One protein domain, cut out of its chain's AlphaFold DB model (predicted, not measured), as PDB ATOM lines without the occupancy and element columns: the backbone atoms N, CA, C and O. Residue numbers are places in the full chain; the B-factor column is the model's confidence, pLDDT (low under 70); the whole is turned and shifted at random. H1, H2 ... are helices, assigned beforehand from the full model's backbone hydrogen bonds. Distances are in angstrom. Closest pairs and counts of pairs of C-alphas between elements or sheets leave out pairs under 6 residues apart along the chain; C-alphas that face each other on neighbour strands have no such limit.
ATOM      1  N   ARG A 171      47.043   1.872  14.960       52.22
ATOM      2  CA  ARG A 171      47.922   1.695  13.787       52.22
ATOM      3  C   ARG A 171      48.017   0.247  13.301       52.22
ATOM      4  O   ARG A 171      47.851   0.004  12.117       52.22
ATOM      5  N   THR A 172      48.216  -0.724  14.192       54.91
ATOM      6  CA  THR A 172      48.257  -2.146  13.794       54.91
ATOM      7  C   THR A 172      46.913  -2.636  13.253       54.91
ATOM      8  O   THR A 172      46.864  -3.511  12.390       54.91
ATOM      9  N   ILE A 173      45.806  -2.106  13.774       56.00
ATOM     10  CA  ILE A 173      44.473  -2.391  13.246       56.00
ATOM     11  C   ILE A 173      44.320  -1.760  11.855       56.00
ATOM     12  O   ILE A 173      43.894  -2.455  10.939       56.00
ATOM     13  N   ASP A 174      44.729  -0.503  11.685       58.62
ATOM     14  CA  ASP A 174      44.670   0.232  10.420       58.62
ATOM     15  C   ASP A 174      45.539  -0.438   9.334       58.62
ATOM     16  O   ASP A 174      45.099  -0.571   8.195       58.62
ATOM     17  N   GLU A 175      46.721  -0.958   9.688       61.34
ATOM     18  CA  GLU A 175      47.592  -1.744   8.796       61.34
ATOM     19  C   GLU A 175      46.920  -3.047   8.339       61.34
ATOM     20  O   GLU A 175      46.862  -3.335   7.146       61.34
ATOM     21  N   ARG A 176      46.335  -3.824   9.264       65.38
ATOM     22  CA  ARG A 176      45.616  -5.071   8.921       65.38
ATOM     23  C   ARG A 176      44.394  -4.811   8.042       65.38
ATOM     24  O   ARG A 176      44.060  -5.628   7.186       65.38
ATOM     25  N   VAL A 177      43.713  -3.699   8.294       65.12
ATOM     26  CA  VAL A 177      42.564  -3.211   7.527       65.12
ATOM     27  C   VAL A 177      43.003  -2.817   6.118       65.12
ATOM     28  O   VAL A 177      42.351  -3.219   5.157       65.12
ATOM     29  N   GLY A 178      44.128  -2.109   5.983       65.06
ATOM     30  CA  GLY A 178      44.738  -1.772   4.695       65.06
ATOM     31  C   GLY A 178      45.142  -3.013   3.896       65.06
ATOM     32  O   GLY A 178      44.734  -3.160   2.745       65.06
ATOM     33  N   ASP A 179      45.848  -3.955   4.525       67.12
ATOM     34  CA  ASP A 179      46.256  -5.219   3.900       67.12
ATOM     35  C   ASP A 179      45.047  -6.014   3.387       67.12
ATOM     36  O   ASP A 179      45.040  -6.502   2.255       67.12
ATOM     37  N   PHE A 180      43.992  -6.129   4.201       75.00
ATOM     38  CA  PHE A 180      42.764  -6.793   3.774       75.00
ATOM     39  C   PHE A 180      42.077  -6.039   2.628       75.00
ATOM     40  O   PHE A 180      41.634  -6.680   1.679       75.00
ATOM     41  N   ALA A 181      42.016  -4.704   2.673       70.25
ATOM     42  CA  ALA A 181      41.415  -3.893   1.613       70.25
ATOM     43  C   ALA A 181      42.113  -4.076   0.263       70.25
ATOM     44  O   ALA A 181      41.436  -4.185  -0.761       70.25
ATOM     45  N   HIS A 182      43.443  -4.171   0.261       71.62
ATOM     46  CA  HIS A 182      44.209  -4.453  -0.947       71.62
ATOM     47  C   HIS A 182      43.939  -5.863  -1.472       71.62
ATOM     48  O   HIS A 182      43.459  -6.014  -2.593       71.62
ATOM     49  N   VAL A 183      44.156  -6.894  -0.648       76.25
ATOM     50  CA  VAL A 183      44.019  -8.294  -1.087       76.25
ATOM     51  C   VAL A 183      42.579  -8.612  -1.505       76.25
ATOM     52  O   VAL A 183      42.354  -9.270  -2.518       76.25
ATOM     53  N   PHE A 184      41.583  -8.132  -0.756       79.69
ATOM     54  CA  PHE A 184      40.171  -8.342  -1.078       79.69
ATOM     55  C   PHE A 184      39.705  -7.507  -2.266       79.69
ATOM     56  O   PHE A 184      38.951  -8.015  -3.098       79.69
ATOM     57  N   GLY A 185      40.166  -6.260  -2.383       77.19
ATOM     58  CA  GLY A 185      39.854  -5.403  -3.522       77.19
ATOM     59  C   GLY A 185      40.363  -5.987  -4.836       77.19
ATOM     60  O   GLY A 185      39.610  -6.050  -5.808       77.19
ATOM     61  N   ASP A 186      41.594  -6.493  -4.844       78.38
ATOM     62  CA  ASP A 186      42.200  -7.097  -6.029       78.38
ATOM     63  C   ASP A 186      41.493  -8.407  -6.405       78.38
ATOM     64  O   ASP A 186      41.096  -8.598  -7.557       78.38
ATOM     65  N   ALA A 187      41.219  -9.263  -5.416       78.25
ATOM     66  CA  ALA A 187      40.553 -10.545  -5.634       78.25
ATOM     67  C   ALA A 187      39.086 -10.406  -6.093       78.25
ATOM     68  O   ALA A 187      38.581 -11.235  -6.848       78.25
ATOM     69  N   THR A 188      38.386  -9.348  -5.668       76.19
ATOM     70  CA  THR A 188      36.980  -9.094  -6.046       76.19
ATOM     71  C   THR A 188      36.818  -8.104  -7.200       76.19
ATOM     72  O   THR A 188      35.688  -7.769  -7.568       76.19
ATOM     73  N   LYS A 189      37.926  -7.674  -7.820       77.25
ATOM     74  CA  LYS A 189      37.946  -6.692  -8.918       77.25
ATOM     75  C   LYS A 189      37.219  -5.393  -8.556       77.25
ATOM     76  O   LYS A 189      36.484  -4.840  -9.376       77.25
ATOM     77  N   MET A 190      37.396  -4.919  -7.325       79.56
ATOM     78  CA  MET A 190      36.895  -3.605  -6.934       79.56
ATOM     79  C   MET A 190      37.533  -2.510  -7.789       79.56
ATOM     80  O   MET A 190      38.693  -2.616  -8.193       79.56
ATOM     81  N   SER A 191      36.783  -1.431  -8.005       68.88
ATOM     82  CA  SER A 191      37.271  -0.162  -8.539       68.88
ATOM     83  C   SER A 191      38.616   0.208  -7.910       68.88
ATOM     84  O   SER A 191      38.829  -0.014  -6.719       68.88
ATOM     85  N   ASN A 192      39.524   0.783  -8.701       62.97
ATOM     86  CA  ASN A 192      40.795   1.323  -8.203       62.97
ATOM     87  C   ASN A 192      40.604   2.606  -7.368       62.97
ATOM     88  O   ASN A 192      41.589   3.207  -6.950       62.97
ATOM     89  N   ASP A 193      39.358   3.036  -7.141       70.81
ATOM     90  CA  ASP A 193      39.039   4.079  -6.173       70.81
ATOM     91  C   ASP A 193      39.314   3.571  -4.749       70.81
ATOM     92  O   ASP A 193      38.553   2.795  -4.159       70.81
ATOM     93  N   GLU A 194      40.441   4.018  -4.204       67.00
ATOM     94  CA  GLU A 194      40.908   3.710  -2.855       67.00
ATOM     95  C   GLU A 194      39.872   4.109  -1.789       67.00
ATOM     96  O   GLU A 194      39.679   3.390  -0.812       67.00
ATOM     97  N   GLY A 195      39.104   5.182  -2.017       69.56
ATOM     98  CA  GLY A 195      38.075   5.651  -1.092       69.56
ATOM     99  C   GLY A 195      36.874   4.710  -0.977       69.56
ATOM    100  O   GLY A 195      36.316   4.563   0.114       69.56
ATOM    101  N   ASP A 196      36.478   4.055  -2.070       69.62
ATOM    102  CA  ASP A 196      35.395   3.062  -2.065       69.62
ATOM    103  C   ASP A 196      35.830   1.767  -1.363       69.62
ATOM    104  O   ASP A 196      35.085   1.225  -0.537       69.62
ATOM    105  N   ARG A 197      37.064   1.307  -1.628       71.12
ATOM    106  CA  ARG A 197      37.659   0.130  -0.967       71.12
ATOM    107  C   ARG A 197      37.761   0.345   0.542       71.12
ATOM    108  O   ARG A 197      37.293  -0.489   1.320       71.12
ATOM    109  N   THR A 198      38.302   1.487   0.967       68.69
ATOM    110  CA  THR A 198      38.439   1.830   2.387       68.69
ATOM    111  C   THR A 198      37.081   1.945   3.079       68.69
ATOM    112  O   THR A 198      36.932   1.434   4.189       68.69
ATOM    113  N   ARG A 199      36.062   2.538   2.434       74.56
ATOM    114  CA  ARG A 199      34.703   2.637   3.004       74.56
ATOM    115  C   ARG A 199      34.073   1.269   3.258       74.56
ATOM    116  O   ARG A 199      33.525   1.048   4.339       74.56
ATOM    117  N   PHE A 200      34.177   0.344   2.302       76.38
ATOM    118  CA  PHE A 200      33.680  -1.019   2.486       76.38
ATOM    119  C   PHE A 200      34.390  -1.721   3.651       76.38
ATOM    120  O   PHE A 200      33.731  -2.273   4.534       76.38
ATOM    121  N   VAL A 201      35.723  -1.665   3.705       72.00
ATOM    122  CA  VAL A 201      36.470  -2.366   4.757       72.00
ATOM    123  C   VAL A 201      36.251  -1.747   6.135       72.00
ATOM    124  O   VAL A 201      36.074  -2.488   7.098       72.00
ATOM    125  N   GLN A 202      36.171  -0.421   6.251       71.69
ATOM    126  CA  GLN A 202      35.817   0.236   7.515       71.69
ATOM    127  C   GLN A 202      34.408  -0.151   7.982       71.69
ATOM    128  O   GLN A 202      34.194  -0.375   9.173       71.69
ATOM    129  N   GLY A 203      33.450  -0.287   7.058       72.75
ATOM    130  CA  GLY A 203      32.111  -0.794   7.364       72.75
ATOM    131  C   GLY A 203      32.133  -2.248   7.847       72.75
ATOM    132  O   GLY A 203      31.530  -2.569   8.873       72.75
ATOM    133  N   LEU A 204      32.892  -3.113   7.168       75.19
ATOM    134  CA  LEU A 204      33.083  -4.507   7.571       75.19
ATOM    135  C   LEU A 204      33.736  -4.593   8.952       75.19
ATOM    136  O   LEU A 204      33.259  -5.327   9.809       75.19
ATOM    137  N   GLN A 205      34.771  -3.802   9.207       72.25
ATOM    138  CA  GLN A 205      35.440  -3.731  10.500       72.25
ATOM    139  C   GLN A 205      34.507  -3.206  11.595       72.25
ATOM    140  O   GLN A 205      34.477  -3.763  12.686       72.25
ATOM    141  N   LYS A 206      33.715  -2.163  11.335       72.31
ATOM    142  CA  LYS A 206      32.728  -1.653  12.297       72.31
ATOM    143  C   LYS A 206      31.749  -2.757  12.701       72.31
ATOM    144  O   LYS A 206      31.470  -2.929  13.885       72.31
ATOM    145  N   ILE A 207      31.257  -3.527  11.735       69.75
ATOM    146  CA  ILE A 207      30.278  -4.592  11.977       69.75
ATOM    147  C   ILE A 207      30.926  -5.796  12.666       69.75
ATOM    148  O   ILE A 207      30.398  -6.306  13.649       69.75
ATOM    149  N   VAL A 208      32.092  -6.228  12.191       67.88
ATOM    150  CA  VAL A 208      32.755  -7.452  12.651       67.88
ATOM    151  C   VAL A 208      33.536  -7.230  13.949       67.88
ATOM    152  O   VAL A 208      33.547  -8.110  14.804       67.88
ATOM    153  N   CYS A 209      34.161  -6.065  14.134       62.91
ATOM    154  CA  CYS A 209      35.052  -5.743  15.254       62.91
ATOM    155  C   CYS A 209      34.434  -4.803  16.304       62.91
ATOM    156  O   CYS A 209      35.161  -4.374  17.203       62.91
ATOM    157  N   SER A 210      33.137  -4.462  16.239       53.94
ATOM    158  CA  SER A 210      32.484  -3.649  17.279       53.94
ATOM    159  C   SER A 210      32.483  -4.368  18.635       53.94
ATOM    160  O   SER A 210      31.568  -5.087  19.024       53.94
ATOM    161  N   ALA A 211      33.541  -4.151  19.409       39.34
ATOM    162  CA  ALA A 211      33.608  -4.533  20.805       39.34
ATOM    163  C   ALA A 211      32.724  -3.571  21.616       39.34
ATOM    164  O   ALA A 211      33.164  -2.475  21.968       39.34
ATOM    165  N   ARG A 212      31.470  -3.943  21.921       39.81
ATOM    166  CA  ARG A 212      30.690  -3.178  22.910       39.81
ATOM    167  C   ARG A 212      31.223  -3.423  24.337       39.81
ATOM    168  O   ARG A 212      31.664  -4.536  24.639       39.81
ATOM    169  N   ASP A 219      23.784  -9.989  22.613       44.34
ATOM    170  CA  ASP A 219      22.915 -10.032  21.448       44.34
ATOM    171  C   ASP A 219      23.714  -9.397  20.308       44.34
ATOM    172  O   ASP A 219      23.665  -8.188  20.090       44.34
ATOM    173  N   ASN A 220      24.528 -10.208  19.620       50.62
ATOM    174  CA  ASN A 220      25.276  -9.828  18.411       50.62
ATOM    175  C   ASN A 220      24.322  -9.650  17.210       50.62
ATOM    176  O   ASN A 220      24.572 -10.114  16.097       50.62
ATOM    177  N   ARG A 221      23.185  -8.987  17.436       54.66
ATOM    178  CA  ARG A 221      22.293  -8.546  16.372       54.66
ATOM    179  C   ARG A 221      22.981  -7.396  15.669       54.66
ATOM    180  O   ARG A 221      22.992  -6.271  16.158       54.66
ATOM    181  N   VAL A 222      23.587  -7.706  14.530       63.56
ATOM    182  CA  VAL A 222      23.912  -6.673  13.554       63.56
ATOM    183  C   VAL A 222      22.591  -6.089  13.081       63.56
ATOM    184  O   VAL A 222      21.708  -6.841  12.655       63.56
ATOM    185  N   ASP A 223      22.456  -4.771  13.165       69.50
ATOM    186  CA  ASP A 223      21.291  -4.095  12.621       69.50
ATOM    187  C   ASP A 223      21.204  -4.383  11.114       69.50
ATOM    188  O   ASP A 223      22.177  -4.251  10.369       69.50
ATOM    189  N   GLU A 224      20.021  -4.783  10.642       72.56
ATOM    190  CA  GLU A 224      19.776  -5.061   9.216       72.56
ATOM    191  C   GLU A 224      20.115  -3.866   8.318       72.56
ATOM    192  O   GLU A 224      20.474  -4.051   7.155       72.56
ATOM    193  N   ALA A 225      20.024  -2.651   8.867       75.19
ATOM    194  CA  ALA A 225      20.426  -1.420   8.201       75.19
ATOM    195  C   ALA A 225      21.947  -1.360   7.978       75.19
ATOM    196  O   ALA A 225      22.372  -1.158   6.845       75.19
ATOM    197  N   ASP A 226      22.762  -1.642   9.005       76.25
ATOM    198  CA  ASP A 226      24.228  -1.680   8.878       76.25
ATOM    199  C   ASP A 226      24.664  -2.763   7.864       76.25
ATOM    200  O   ASP A 226      25.560  -2.539   7.048       76.25
ATOM    201  N   LEU A 227      24.000  -3.930   7.857       78.56
ATOM    202  CA  LEU A 227      24.247  -4.980   6.857       78.56
ATOM    203  C   LEU A 227      23.875  -4.533   5.438       78.56
ATOM    204  O   LEU A 227      24.607  -4.816   4.489       78.56
ATOM    205  N   ALA A 228      22.732  -3.867   5.272       81.62
ATOM    206  CA  ALA A 228      22.286  -3.374   3.973       81.62
ATOM    207  C   ALA A 228      23.229  -2.294   3.422       81.62
ATOM    208  O   ALA A 228      23.574  -2.347   2.239       81.62
ATOM    209  N   ASP A 229      23.691  -1.380   4.276       82.50
ATOM    210  CA  ASP A 229      24.640  -0.324   3.920       82.50
ATOM    211  C   ASP A 229      25.995  -0.905   3.506       82.50
ATOM    212  O   ASP A 229      26.564  -0.492   2.495       82.50
ATOM    213  N   LEU A 230      26.488  -1.926   4.219       83.38
ATOM    214  CA  LEU A 230      27.736  -2.599   3.855       83.38
ATOM    215  C   LEU A 230      27.633  -3.316   2.500       83.38
ATOM    216  O   LEU A 230      28.550  -3.240   1.680       83.38
ATOM    217  N   VAL A 231      26.512  -3.992   2.237       85.50
ATOM    218  CA  VAL A 231      26.267  -4.650   0.945       85.50
ATOM    219  C   VAL A 231      26.125  -3.626  -0.184       85.50
ATOM    220  O   VAL A 231      26.608  -3.862  -1.292       85.50
ATOM    221  N   ALA A 232      25.507  -2.472   0.082       84.31
ATOM    222  CA  ALA A 232      25.437  -1.374  -0.876       84.31
ATOM    223  C   ALA A 232      26.830  -0.795  -1.174       84.31
ATOM    224  O   ALA A 232      27.167  -0.612  -2.344       84.31
ATOM    225  N   ALA A 233      27.662  -0.588  -0.148       82.69
ATOM    226  CA  ALA A 233      29.046  -0.141  -0.301       82.69
ATOM    227  C   ALA A 233      29.886  -1.144  -1.108       82.69
ATOM    228  O   ALA A 233      30.645  -0.746  -1.988       82.69
ATOM    229  N   PHE A 234      29.703  -2.448  -0.880       83.31
ATOM    230  CA  PHE A 234      30.349  -3.493  -1.680       83.31
ATOM    231  C   PHE A 234      29.903  -3.459  -3.149       83.31
ATOM    232  O   PHE A 234      30.721  -3.619  -4.056       83.31
ATOM    233  N   GLY A 235      28.613  -3.219  -3.399       83.69
ATOM    234  CA  GLY A 235      28.071  -3.066  -4.751       83.69
ATOM    235  C   GLY A 235      28.672  -1.869  -5.478       83.69
ATOM    236  O   GLY A 235      29.117  -1.998  -6.614       83.69
ATOM    237  N   GLN A 236      28.786  -0.729  -4.795       82.75
ATOM    238  CA  GLN A 236      29.460   0.457  -5.329       82.75
ATOM    239  C   GLN A 236      30.935   0.179  -5.631       82.75
ATOM    240  O   GLN A 236      31.370   0.385  -6.762       82.75
ATOM    241  N   ALA A 237      31.672  -0.383  -4.668       80.88
ATOM    242  CA  ALA A 237      33.095  -0.674  -4.819       80.88
ATOM    243  C   ALA A 237      33.377  -1.666  -5.955       80.88
ATOM    244  O   ALA A 237      34.397  -1.560  -6.626       80.88
ATOM    245  N   THR A 238      32.481  -2.620  -6.210       82.00
ATOM    246  CA  THR A 238      32.622  -3.596  -7.308       82.00
ATOM    247  C   THR A 238      31.962  -3.151  -8.615       82.00
ATOM    248  O   THR A 238      32.052  -3.867  -9.612       82.00
ATOM    249  N   GLY A 239      31.289  -1.996  -8.638       79.38
ATOM    250  CA  GLY A 239      30.497  -1.542  -9.785       79.38
ATOM    251  C   GLY A 239      29.320  -2.468 -10.121       79.38
ATOM    252  O   GLY A 239      28.893  -2.531 -11.275       79.38
ATOM    253  N   ARG A 240      28.812  -3.227  -9.143       81.88
ATOM    254  CA  ARG A 240      27.769  -4.247  -9.318       81.88
ATOM    255  C   ARG A 240      26.489  -3.869  -8.586       81.88
ATOM    256  O   ARG A 240      26.495  -3.463  -7.429       81.88
ATOM    257  N   ASN A 241      25.364  -4.120  -9.248       83.69
ATOM    258  CA  ASN A 241      24.051  -4.070  -8.621       83.69
ATOM    259  C   ASN A 241      23.625  -5.482  -8.226       83.69
ATOM    260  O   ASN A 241      23.291  -6.295  -9.085       83.69
ATOM    261  N   PHE A 242      23.626  -5.762  -6.925       85.88
ATOM    262  CA  PHE A 242      23.210  -7.061  -6.410       85.88
ATOM    263  C   PHE A 242      21.681  -7.190  -6.364       85.88
ATOM    264  O   PHE A 242      20.984  -6.323  -5.822       85.88
ATOM    265  N   GLY A 243      21.166  -8.294  -6.905       84.75
ATOM    266  CA  GLY A 243      19.780  -8.729  -6.726       84.75
ATOM    267  C   GLY A 243      19.495  -9.181  -5.290       84.75
ATOM    268  O   GLY A 243      20.402  -9.274  -4.466       84.75
ATOM    269  N   MET A 244      18.230  -9.472  -4.976       84.94
ATOM    270  CA  MET A 244      17.808  -9.850  -3.617       84.94
ATOM    271  C   MET A 244      18.564 -11.086  -3.098       84.94
ATOM    272  O   MET A 244      19.179 -11.018  -2.042       84.94
ATOM    273  N   GLU A 245      18.649 -12.147  -3.904       85.31
ATOM    274  CA  GLU A 245      19.370 -13.378  -3.543       85.31
ATOM    275  C   GLU A 245      20.875 -13.152  -3.321       85.31
ATOM    276  O   GLU A 245      21.471 -13.705  -2.399       85.31
ATOM    277  N   GLN A 246      21.506 -12.302  -4.137       85.88
ATOM    278  CA  GLN A 246      22.927 -11.966  -3.994       85.88
ATOM    279  C   GLN A 246      23.180 -11.141  -2.728       85.88
ATOM    280  O   GLN A 246      24.180 -11.346  -2.043       85.88
ATOM    281  N   LYS A 247      22.262 -10.226  -2.394       85.81
ATOM    282  CA  LYS A 247      22.319  -9.458  -1.147       85.81
ATOM    283  C   LYS A 247      22.188 -10.376   0.066       85.81
ATOM    284  O   LYS A 247      22.952 -10.206   1.010       85.81
ATOM    285  N   ASP A 248      21.290 -11.356   0.022       85.12
ATOM    286  CA  ASP A 248      21.103 -12.311   1.119       85.12
ATOM    287  C   ASP A 248      22.341 -13.193   1.326       85.12
ATOM    288  O   ASP A 248      22.813 -13.323   2.454       85.12
ATOM    289  N   LEU A 249      22.962 -13.684   0.245       86.75
ATOM    290  CA  LEU A 249      24.239 -14.408   0.321       86.75
ATOM    291  C   LEU A 249      25.336 -13.578   1.005       86.75
ATOM    292  O   LEU A 249      26.032 -14.070   1.896       86.75
ATOM    293  N   LEU A 250      25.486 -12.308   0.615       85.56
ATOM    294  CA  LEU A 250      26.484 -11.417   1.213       85.56
ATOM    295  C   LEU A 250      26.196 -11.160   2.694       85.56
ATOM    296  O   LEU A 250      27.113 -11.240   3.513       85.56
ATOM    297  N   LYS A 251      24.932 -10.915   3.056       84.50
ATOM    298  CA  LYS A 251      24.511 -10.753   4.455       84.50
ATOM    299  C   LYS A 251      24.838 -11.986   5.288       84.50
ATOM    300  O   LYS A 251      25.389 -11.850   6.379       84.50
ATOM    301  N   ASP A 252      24.555 -13.178   4.774       82.69
ATOM    302  CA  ASP A 252      24.842 -14.433   5.469       82.69
ATOM    303  C   ASP A 252      26.346 -14.671   5.631       82.69
ATOM    304  O   ASP A 252      26.794 -15.109   6.691       82.69
ATOM    305  N   GLY A 253      27.145 -14.299   4.627       83.75
ATOM    306  CA  GLY A 253      28.602 -14.310   4.743       83.75
ATOM    307  C   GLY A 253      29.101 -13.365   5.842       83.75
ATOM    308  O   GLY A 253      29.934 -13.749   6.661       83.75
ATOM    309  N   ILE A 254      28.586 -12.134   5.896       83.69
ATOM    310  CA  ILE A 254      28.981 -11.146   6.913       83.69
ATOM    311  C   ILE A 254      28.576 -11.624   8.316       83.69
ATOM    312  O   ILE A 254      29.367 -11.531   9.256       83.69
ATOM    313  N   ARG A 255      27.382 -12.207   8.466       81.56
ATOM    314  CA  ARG A 255      26.929 -12.810   9.731       81.56
ATOM    315  C   ARG A 255      27.830 -13.950  10.194       81.56
ATOM    316  O   ARG A 255      28.088 -14.059  11.390       81.56
ATOM    317  N   ALA A 256      28.342 -14.765   9.270       82.38
ATOM    318  CA  ALA A 256      29.306 -15.813   9.596       82.38
ATOM    319  C   ALA A 256      30.577 -15.226  10.237       82.38
ATOM    320  O   ALA A 256      31.050 -15.731  11.256       82.38
ATOM    321  N   LEU A 257      31.088 -14.108   9.708       81.81
ATOM    322  CA  LEU A 257      32.233 -13.413  10.307       81.81
ATOM    323  C   LEU A 257      31.901 -12.827  11.687       81.81
ATOM    324  O   LEU A 257      32.714 -12.902  12.604       81.81
ATOM    325  N   VAL A 258      30.693 -12.296  11.877       78.81
ATOM    326  CA  VAL A 258      30.243 -11.761  13.177       78.81
ATOM    327  C   VAL A 258      30.109 -12.862  14.231       78.81
ATOM    328  O   VAL A 258      30.427 -12.634  15.401       78.81
ATOM    329  N   LYS A 259      29.717 -14.075  13.824       75.12
ATOM    330  CA  LYS A 259      29.596 -15.244  14.706       75.12
ATOM    331  C   LYS A 259      30.916 -15.616  15.385       75.12
ATOM    332  O   LYS A 259      30.928 -16.035  16.544       75.12
ATOM    333  N   ILE A 260      32.040 -15.409  14.695       74.00
ATOM    334  CA  ILE A 260      33.382 -15.596  15.269       74.00
ATOM    335  C   ILE A 260      33.564 -14.682  16.489       74.00
ATOM    336  O   ILE A 260      34.109 -15.101  17.507       74.00
ATOM    337  N   ASN A 261      33.041 -13.455  16.430       68.06
ATOM    338  CA  ASN A 261      33.214 -12.448  17.469       68.06
ATOM    339  C   ASN A 261      32.152 -12.459  18.579       68.06
ATOM    340  O   ASN A 261      32.266 -11.654  19.508       68.06
ATOM    341  N   GLU A 262      31.189 -13.386  18.553       66.00
ATOM    342  CA  GLU A 262      30.139 -13.529  19.580       66.00
ATOM    343  C   GLU A 262      30.681 -13.722  20.991       66.00
ATOM    344  O   GLU A 262      30.170 -13.135  21.944       66.00
ATOM    345  N   ASN A 263      31.723 -14.530  21.159       63.88
ATOM    346  CA  ASN A 263      32.291 -14.786  22.474       63.88
ATOM    347  C   ASN A 263      33.778 -15.151  22.374       63.88
ATOM    348  O   ASN A 263      34.294 -15.454  21.304       63.88
ATOM    349  N   ALA A 264      34.473 -15.125  23.512       60.91
ATOM    350  CA  ALA A 264      35.908 -15.399  23.563       60.91
ATOM    351  C   ALA A 264      36.280 -16.849  23.193       60.91
ATOM    352  O   ALA A 264      37.411 -17.083  22.785       60.91
ATOM    353  N   ALA A 265      35.363 -17.813  23.329       66.62
ATOM    354  CA  ALA A 265      35.618 -19.197  22.930       66.62
ATOM    355  C   ALA A 265      35.614 -19.338  21.398       66.62
ATOM    356  O   ALA A 265      36.515 -19.959  20.845       66.62
ATOM    357  N   ASN A 266      34.673 -18.682  20.713       68.75
ATOM    358  CA  ASN A 266      34.567 -18.688  19.253       68.75
ATOM    359  C   ASN A 266      35.792 -18.047  18.578       68.75
ATOM    360  O   ASN A 266      36.231 -18.527  17.536       68.75
ATOM    361  N   ARG A 267      36.376 -16.996  19.174       66.06
ATOM    362  CA  ARG A 267      37.563 -16.312  18.619       66.06
ATOM    363  C   ARG A 267      38.875 -17.092  18.793       66.06
ATOM    364  O   ARG A 267      39.844 -16.827  18.085       66.06
ATOM    365  N   GLY A 268      38.897 -18.063  19.708       64.62
ATOM    366  CA  GLY A 268      40.013 -18.992  19.899       64.62
ATOM    367  C   GLY A 268      39.853 -20.324  19.155       64.62
ATOM    368  O   GLY A 268      40.798 -21.110  19.102       64.62
ATOM    369  N   ASP A 269      38.676 -20.599  18.586       77.12
ATOM    370  CA  ASP A 269      38.390 -21.837  17.861       77.12
ATOM    371  C   ASP A 269      38.770 -21.693  16.381       77.12
ATOM    372  O   ASP A 269      38.009 -21.193  15.549       77.12
ATOM    373  N   LEU A 270      39.972 -22.168  16.046       76.62
ATOM    374  CA  LEU A 270      40.499 -22.175  14.678       76.62
ATOM    375  C   LEU A 270      39.591 -22.909  13.681       76.62
ATOM    376  O   LEU A 270      39.524 -22.504  12.522       76.62
ATOM    377  N   GLY A 271      38.897 -23.968  14.110       80.38
ATOM    378  CA  GLY A 271      37.986 -24.716  13.247       80.38
ATOM    379  C   GLY A 271      36.738 -23.902  12.917       80.38
ATOM    380  O   GLY A 271      36.322 -23.843  11.759       80.38
ATOM    381  N   LEU A 272      36.181 -23.216  13.918       82.44
ATOM    382  CA  LEU A 272      35.053 -22.304  13.737       82.44
ATOM    383  C   LEU A 272      35.445 -21.102  12.871       82.44
ATOM    384  O   LEU A 272      34.687 -20.738  11.969       82.44
ATOM    385  N   ILE A 273      36.616 -20.506  13.106       79.25
ATOM    386  CA  ILE A 273      37.121 -19.386  12.305       79.25
ATOM    387  C   ILE A 273      37.258 -19.800  10.838       79.25
ATOM    388  O   ILE A 273      36.691 -19.139   9.970       79.25
ATOM    389  N   ASP A 274      37.962 -20.898  10.553       83.06
ATOM    390  CA  ASP A 274      38.185 -21.363   9.180       83.06
ATOM    391  C   ASP A 274      36.860 -21.697   8.475       83.06
ATOM    392  O   ASP A 274      36.643 -21.288   7.334       83.06
ATOM    393  N   ALA A 275      35.917 -22.348   9.165       85.94
ATOM    394  CA  ALA A 275      34.601 -22.654   8.607       85.94
ATOM    395  C   ALA A 275      33.802 -21.393   8.231       85.94
ATOM    396  O   ALA A 275      33.239 -21.321   7.136       85.94
ATOM    397  N   ASN A 276      33.764 -20.384   9.107       85.56
ATOM    398  CA  ASN A 276      33.008 -19.152   8.858       85.56
ATOM    399  C   ASN A 276      33.691 -18.244   7.823       85.56
ATOM    400  O   ASN A 276      33.006 -17.627   7.008       85.56
ATOM    401  N   VAL A 277      35.027 -18.203   7.796       86.50
ATOM    402  CA  VAL A 277      35.792 -17.493   6.759       86.50
ATOM    403  C   VAL A 277      35.564 -18.126   5.386       86.50
ATOM    404  O   VAL A 277      35.314 -17.409   4.419       86.50
ATOM    405  N   ARG A 278      35.577 -19.462   5.285       87.69
ATOM    406  CA  ARG A 278      35.256 -20.158   4.028       87.69
ATOM    407  C   ARG A 278      33.831 -19.878   3.572       87.69
ATOM    408  O   ARG A 278      33.647 -19.552   2.406       87.69
ATOM    409  N   LEU A 279      32.860 -19.932   4.486       88.69
ATOM    410  CA  LEU A 279      31.463 -19.620   4.184       88.69
ATOM    411  C   LEU A 279      31.303 -18.193   3.641       88.69
ATOM    412  O   LEU A 279      30.604 -17.988   2.650       88.69
ATOM    413  N   PHE A 280      31.985 -17.216   4.246       89.44
ATOM    414  CA  PHE A 280      32.013 -15.847   3.735       89.44
ATOM    415  C   PHE A 280      32.574 -15.782   2.311       89.44
ATOM    416  O   PHE A 280      31.929 -15.218   1.429       89.44
ATOM    417  N   LEU A 281      33.741 -16.387   2.065       89.62
ATOM    418  CA  LEU A 281      34.373 -16.372   0.744       89.62
ATOM    419  C   LEU A 281      33.514 -17.069  -0.318       89.62
ATOM    420  O   LEU A 281      33.362 -16.533  -1.413       89.62
ATOM    421  N   ASP A 282      32.900 -18.207   0.005       89.50
ATOM    422  CA  ASP A 282      32.011 -18.929  -0.910       89.50
ATOM    423  C   ASP A 282      30.753 -18.104  -1.234       89.50
ATOM    424  O   ASP A 282      30.323 -18.039  -2.388       89.50
ATOM    425  N   ASN A 283      30.186 -17.410  -0.245       89.25
ATOM    426  CA  ASN A 283      29.048 -16.519  -0.461       89.25
ATOM    427  C   ASN A 283      29.420 -15.301  -1.314       89.25
ATOM    428  O   ASN A 283      28.642 -14.920  -2.188       89.25
ATOM    429  N   VAL A 284      30.613 -14.728  -1.125       86.75
ATOM    430  CA  VAL A 284      31.131 -13.651  -1.982       86.75
ATOM    431  C   VAL A 284      31.317 -14.147  -3.414       86.75
ATOM    432  O   VAL A 284      30.850 -13.481  -4.336       86.75
ATOM    433  N   GLN A 285      31.921 -15.322  -3.624       88.00
ATOM    434  CA  GLN A 285      32.074 -15.919  -4.959       88.00
ATOM    435  C   GLN A 285      30.723 -16.101  -5.650       88.00
ATOM    436  O   GLN A 285      30.557 -15.694  -6.797       88.00
ATOM    437  N   ARG A 286      29.731 -16.650  -4.940       86.94
ATOM    438  CA  ARG A 286      28.385 -16.882  -5.484       86.94
ATOM    439  C   ARG A 286      27.620 -15.589  -5.756       86.94
ATOM    440  O   ARG A 286      26.925 -15.499  -6.762       86.94
ATOM    441  N   ALA A 287      27.741 -14.589  -4.885       85.75
ATOM    442  CA  ALA A 287      27.053 -13.313  -5.054       85.75
ATOM    443  C   ALA A 287      27.663 -12.457  -6.174       85.75
ATOM    444  O   ALA A 287      26.951 -11.710  -6.842       85.75
ATOM    445  N   THR A 288      28.978 -12.565  -6.380       83.06
ATOM    446  CA  THR A 288      29.719 -11.778  -7.375       83.06
ATOM    447  C   THR A 288      29.993 -12.527  -8.673       83.06
ATOM    448  O   THR A 288      30.421 -11.901  -9.637       83.06
ATOM    449  N   ASP A 289      29.749 -13.832  -8.743       84.88
ATOM    450  CA  ASP A 289      30.156 -14.666  -9.881       84.88
ATOM    451  C   ASP A 289      31.661 -14.504 -10.208       84.88
ATOM    452  O   ASP A 289      32.087 -14.397 -11.357       84.88
ATOM    453  N   ILE A 290      32.482 -14.385  -9.158       84.25
ATOM    454  CA  ILE A 290      33.943 -14.296  -9.254       84.25
ATOM    455  C   ILE A 290      34.531 -15.627  -8.804       84.25
ATOM    456  O   ILE A 290      34.190 -16.151  -7.745       84.25
ATOM    457  N   SER A 291      35.461 -16.156  -9.597       82.06
ATOM    458  CA  SER A 291      36.290 -17.283  -9.186       82.06
ATOM    459  C   SER A 291      37.507 -16.757  -8.428       82.06
ATOM    460  O   SER A 291      38.257 -15.948  -8.964       82.06
ATOM    461  N   LEU A 292      37.672 -17.207  -7.184       82.81
ATOM    462  CA  LEU A 292      38.895 -17.012  -6.396       82.81
ATOM    463  C   LEU A 292      39.689 -18.304  -6.520       82.81
ATOM    464  O   LEU A 292      39.168 -19.376  -6.180       82.81
ATOM    465  N   ASP A 293      40.920 -18.206  -7.000       82.38
ATOM    466  CA  ASP A 293      41.785 -19.370  -7.119       82.38
ATOM    467  C   ASP A 293      42.306 -19.833  -5.741       82.38
ATOM    468  O   ASP A 293      42.005 -19.262  -4.685       82.38
ATOM    469  N   SER A 294      43.078 -20.921  -5.713       80.56
ATOM    470  CA  SER A 294      43.637 -21.442  -4.460       80.56
ATOM    471  C   SER A 294      44.601 -20.471  -3.764       80.56
ATOM    472  O   SER A 294      44.752 -20.539  -2.543       80.56
ATOM    473  N   GLY A 295      45.269 -19.596  -4.523       76.94
ATOM    474  CA  GLY A 295      46.183 -18.578  -4.009       76.94
ATOM    475  C   GLY A 295      45.423 -17.440  -3.336       76.94
ATOM    476  O   GLY A 295      45.671 -17.158  -2.161       76.94
ATOM    477  N   ASP A 296      44.433 -16.880  -4.029       79.31
ATOM    478  CA  ASP A 296      43.551 -15.825  -3.531       79.31
ATOM    479  C   ASP A 296      42.822 -16.277  -2.271       79.31
ATOM    480  O   ASP A 296      42.846 -15.594  -1.246       79.31
ATOM    481  N   ARG A 297      42.242 -17.485  -2.294       82.81
ATOM    482  CA  ARG A 297      41.557 -18.048  -1.121       82.81
ATOM    483  C   ARG A 297      42.498 -18.167   0.070       82.81
ATOM    484  O   ARG A 297      42.105 -17.846   1.186       82.81
ATOM    485  N   ARG A 298      43.746 -18.592  -0.136       80.88
ATOM    486  CA  ARG A 298      44.721 -18.721   0.955       80.88
ATOM    487  C   ARG A 298      45.112 -17.360   1.537       80.88
ATOM    488  O   ARG A 298      45.197 -17.233   2.760       80.88
ATOM    489  N   LEU A 299      45.355 -16.362   0.686       79.75
ATOM    490  CA  LEU A 299      45.708 -15.005   1.115       79.75
ATOM    491  C   LEU A 299      44.548 -14.339   1.863       79.75
ATOM    492  O   LEU A 299      44.744 -13.819   2.961       79.75
ATOM    493  N   LEU A 300      43.334 -14.448   1.323       82.38
ATOM    494  CA  LEU A 300      42.119 -13.913   1.928       82.38
ATOM    495  C   LEU A 300      41.782 -14.580   3.251       82.38
ATOM    496  O   LEU A 300      41.469 -13.882   4.212       82.38
ATOM    497  N   THR A 301      41.906 -15.906   3.342       82.31
ATOM    498  CA  THR A 301      41.711 -16.603   4.613       82.31
ATOM    499  C   THR A 301      42.691 -16.092   5.662       82.31
ATOM    500  O   THR A 301      42.282 -15.792   6.778       82.31
ATOM    501  N   ARG A 302      43.973 -15.910   5.320       79.06
ATOM    502  CA  ARG A 302      44.969 -15.386   6.268       79.06
ATOM    503  C   ARG A 302      44.655 -13.953   6.707       79.06
ATOM    504  O   ARG A 302      44.765 -13.651   7.895       79.06
ATOM    505  N   ALA A 303      44.260 -13.085   5.777       76.00
ATOM    506  CA  ALA A 303      43.895 -11.703   6.081       76.00
ATOM    507  C   ALA A 303      42.638 -11.628   6.968       76.00
ATOM    508  O   ALA A 303      42.639 -10.934   7.983       76.00
ATOM    509  N   LEU A 304      41.608 -12.423   6.664       77.44
ATOM    510  CA  LEU A 304      40.374 -12.499   7.451       77.44
ATOM    511  C   LEU A 304      40.603 -13.107   8.837       77.44
ATOM    512  O   LEU A 304      40.104 -12.574   9.820       77.44
ATOM    513  N   VAL A 305      41.409 -14.162   8.965       77.12
ATOM    514  CA  VAL A 305      41.772 -14.726  10.278       77.12
ATOM    515  C   VAL A 305      42.475 -13.677  11.148       77.12
ATOM    516  O   VAL A 305      42.205 -13.588  12.345       77.12
ATOM    517  N   ARG A 306      43.336 -12.834  10.561       71.81
ATOM    518  CA  ARG A 306      44.017 -11.736  11.272       71.81
ATOM    519  C   ARG A 306      43.098 -10.570  11.641       71.81
ATOM    520  O   ARG A 306      43.387  -9.879  12.622       71.81
ATOM    521  N   LEU A 307      42.048 -10.344  10.852       72.31
ATOM    522  CA  LEU A 307      41.050  -9.297  11.071       72.31
ATOM    523  C   LEU A 307      40.006  -9.710  12.124       72.31
ATOM    524  O   LEU A 307      39.610  -8.892  12.947       72.31
ATOM    525  N   VAL A 308      39.567 -10.973  12.097       70.31
ATOM    526  CA  VAL A 308      38.417 -11.465  12.875       70.31
ATOM    527  C   VAL A 308      38.829 -12.306  14.095       70.31
ATOM    528  O   VAL A 308      38.076 -12.380  15.061       70.31
ATOM    529  N   GLY A 309      40.017 -12.916  14.091       60.22
ATOM    530  CA  GLY A 309      40.543 -13.706  15.211       60.22
ATOM    531  C   GLY A 309      41.409 -12.915  16.201       60.22
ATOM    532  O   GLY A 309      41.699 -11.734  16.023       60.22
TER     533      GLY A 309
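Overview. This is residues 171 to 212 and 219 to 309 of the 314 residues of an uncharacterized protein of Janthinobacterium sp. FT14W (UniProt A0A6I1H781). Three pairs of antiparallel helices, H1 with H7, H2 with H3 and H4 with H6, form a closed ring in which neighbouring pairs cross steeply. The short H5 sits at one end, at the turn from H4 to H6, and H2 and H4 also meet across the ring near their last residues. The printed part has 133 residues, with seven named helices in the order H1 to H7 and no named strand, and its class is all helix. It is compact, with a radius of gyration of the C-alphas of 13.6 A and a rounded outline of 37 by 31 by 28 A.

Along the chain. H1, residues 171 to 187, begins at C-alpha 171 (47.922, 1.695, 13.787) and is 24.1 A long. H2, residues 194 to 209, is 21.3 A long, and H3, residues 224 to 238, is 21.0 A long. H4, residues 244 to 260, is 25.1 A long and begins at C-alpha 244 (17.808, -9.850, -3.617). H5, residues 264 to 268, is followed by H6, residues 270 to 288, the longest helix at 26.7 A. H7, residues 294 to 308, is 20.7 A long and ends at C-alpha 308 (38.417, -11.465, 12.875).

Arrangement. H2 and H4 are the hubs, touching four helices each. They touch with residues 204 to 209 and 254 to 258 alone, at a steep tilt of 54 degrees, the same way; the closest C-alphas, of Val 208 and Val 258, are 5.0 A apart. H2 touches H3 at a shallow tilt of 28 degrees, opposite ways, closest at the C-alphas of Asp 196 and Ala 237, 5.2 A. H4 touches H6 at a shallow tilt of 16 degrees, opposite ways, closest at the C-alphas of Gly 253 and Phe 280, 3.9 A. H1 touches H7 at a shallow tilt of 28 degrees, opposite ways, closest at the C-alphas of Phe 180 and Ala 303, 5.5 A. H1 touches H2 at a steep tilt of 63 degrees, opposite ways, closest at the C-alphas of Ala 181 and Val 201, 6.1 A; H6, with residues 273 to 281 alone, touches H7 at a steep tilt of 60 degrees, opposite ways, closest at the C-alphas of Val 277 and Thr 301, 6.4 A. H3 touches H4 at 68 degrees, only just short of about perpendicular, closest at the C-alphas of Leu 227 and Lys 251, 6.3 A. H5 only just touches H4 and H6, each only at the corner, with 3 pairs of C-alphas within 8 A; the closest are those of Ile 260 and Asn 266, 5.2 A, and of Asn 266 and Leu 272, 6.6 A. H3 and H6 are apart, for instance. In H1, H2, H3, H6 and H7 every O i to N i+4 pair is within hydrogen-bond range; in H4 12 of 13 are, and in H5 0 of 1, with 1 of 2 O i to N i+3 pairs.

Size, cuts and confidence. The farthest C-alphas, of Asn 192 and Ala 265, are 37.6 A apart. Residues 213 to 218 are not printed, and C-alphas 212 and 219 are 10.5 A apart across this cut, between H2 and H3. Of the links printed whole, H1 to H2 is short and the others are tight. The mean pLDDT of the printed part is 75.5; residues under 70 include 171 to 179, 207 to 212, 219 to 223 and 261 to 268.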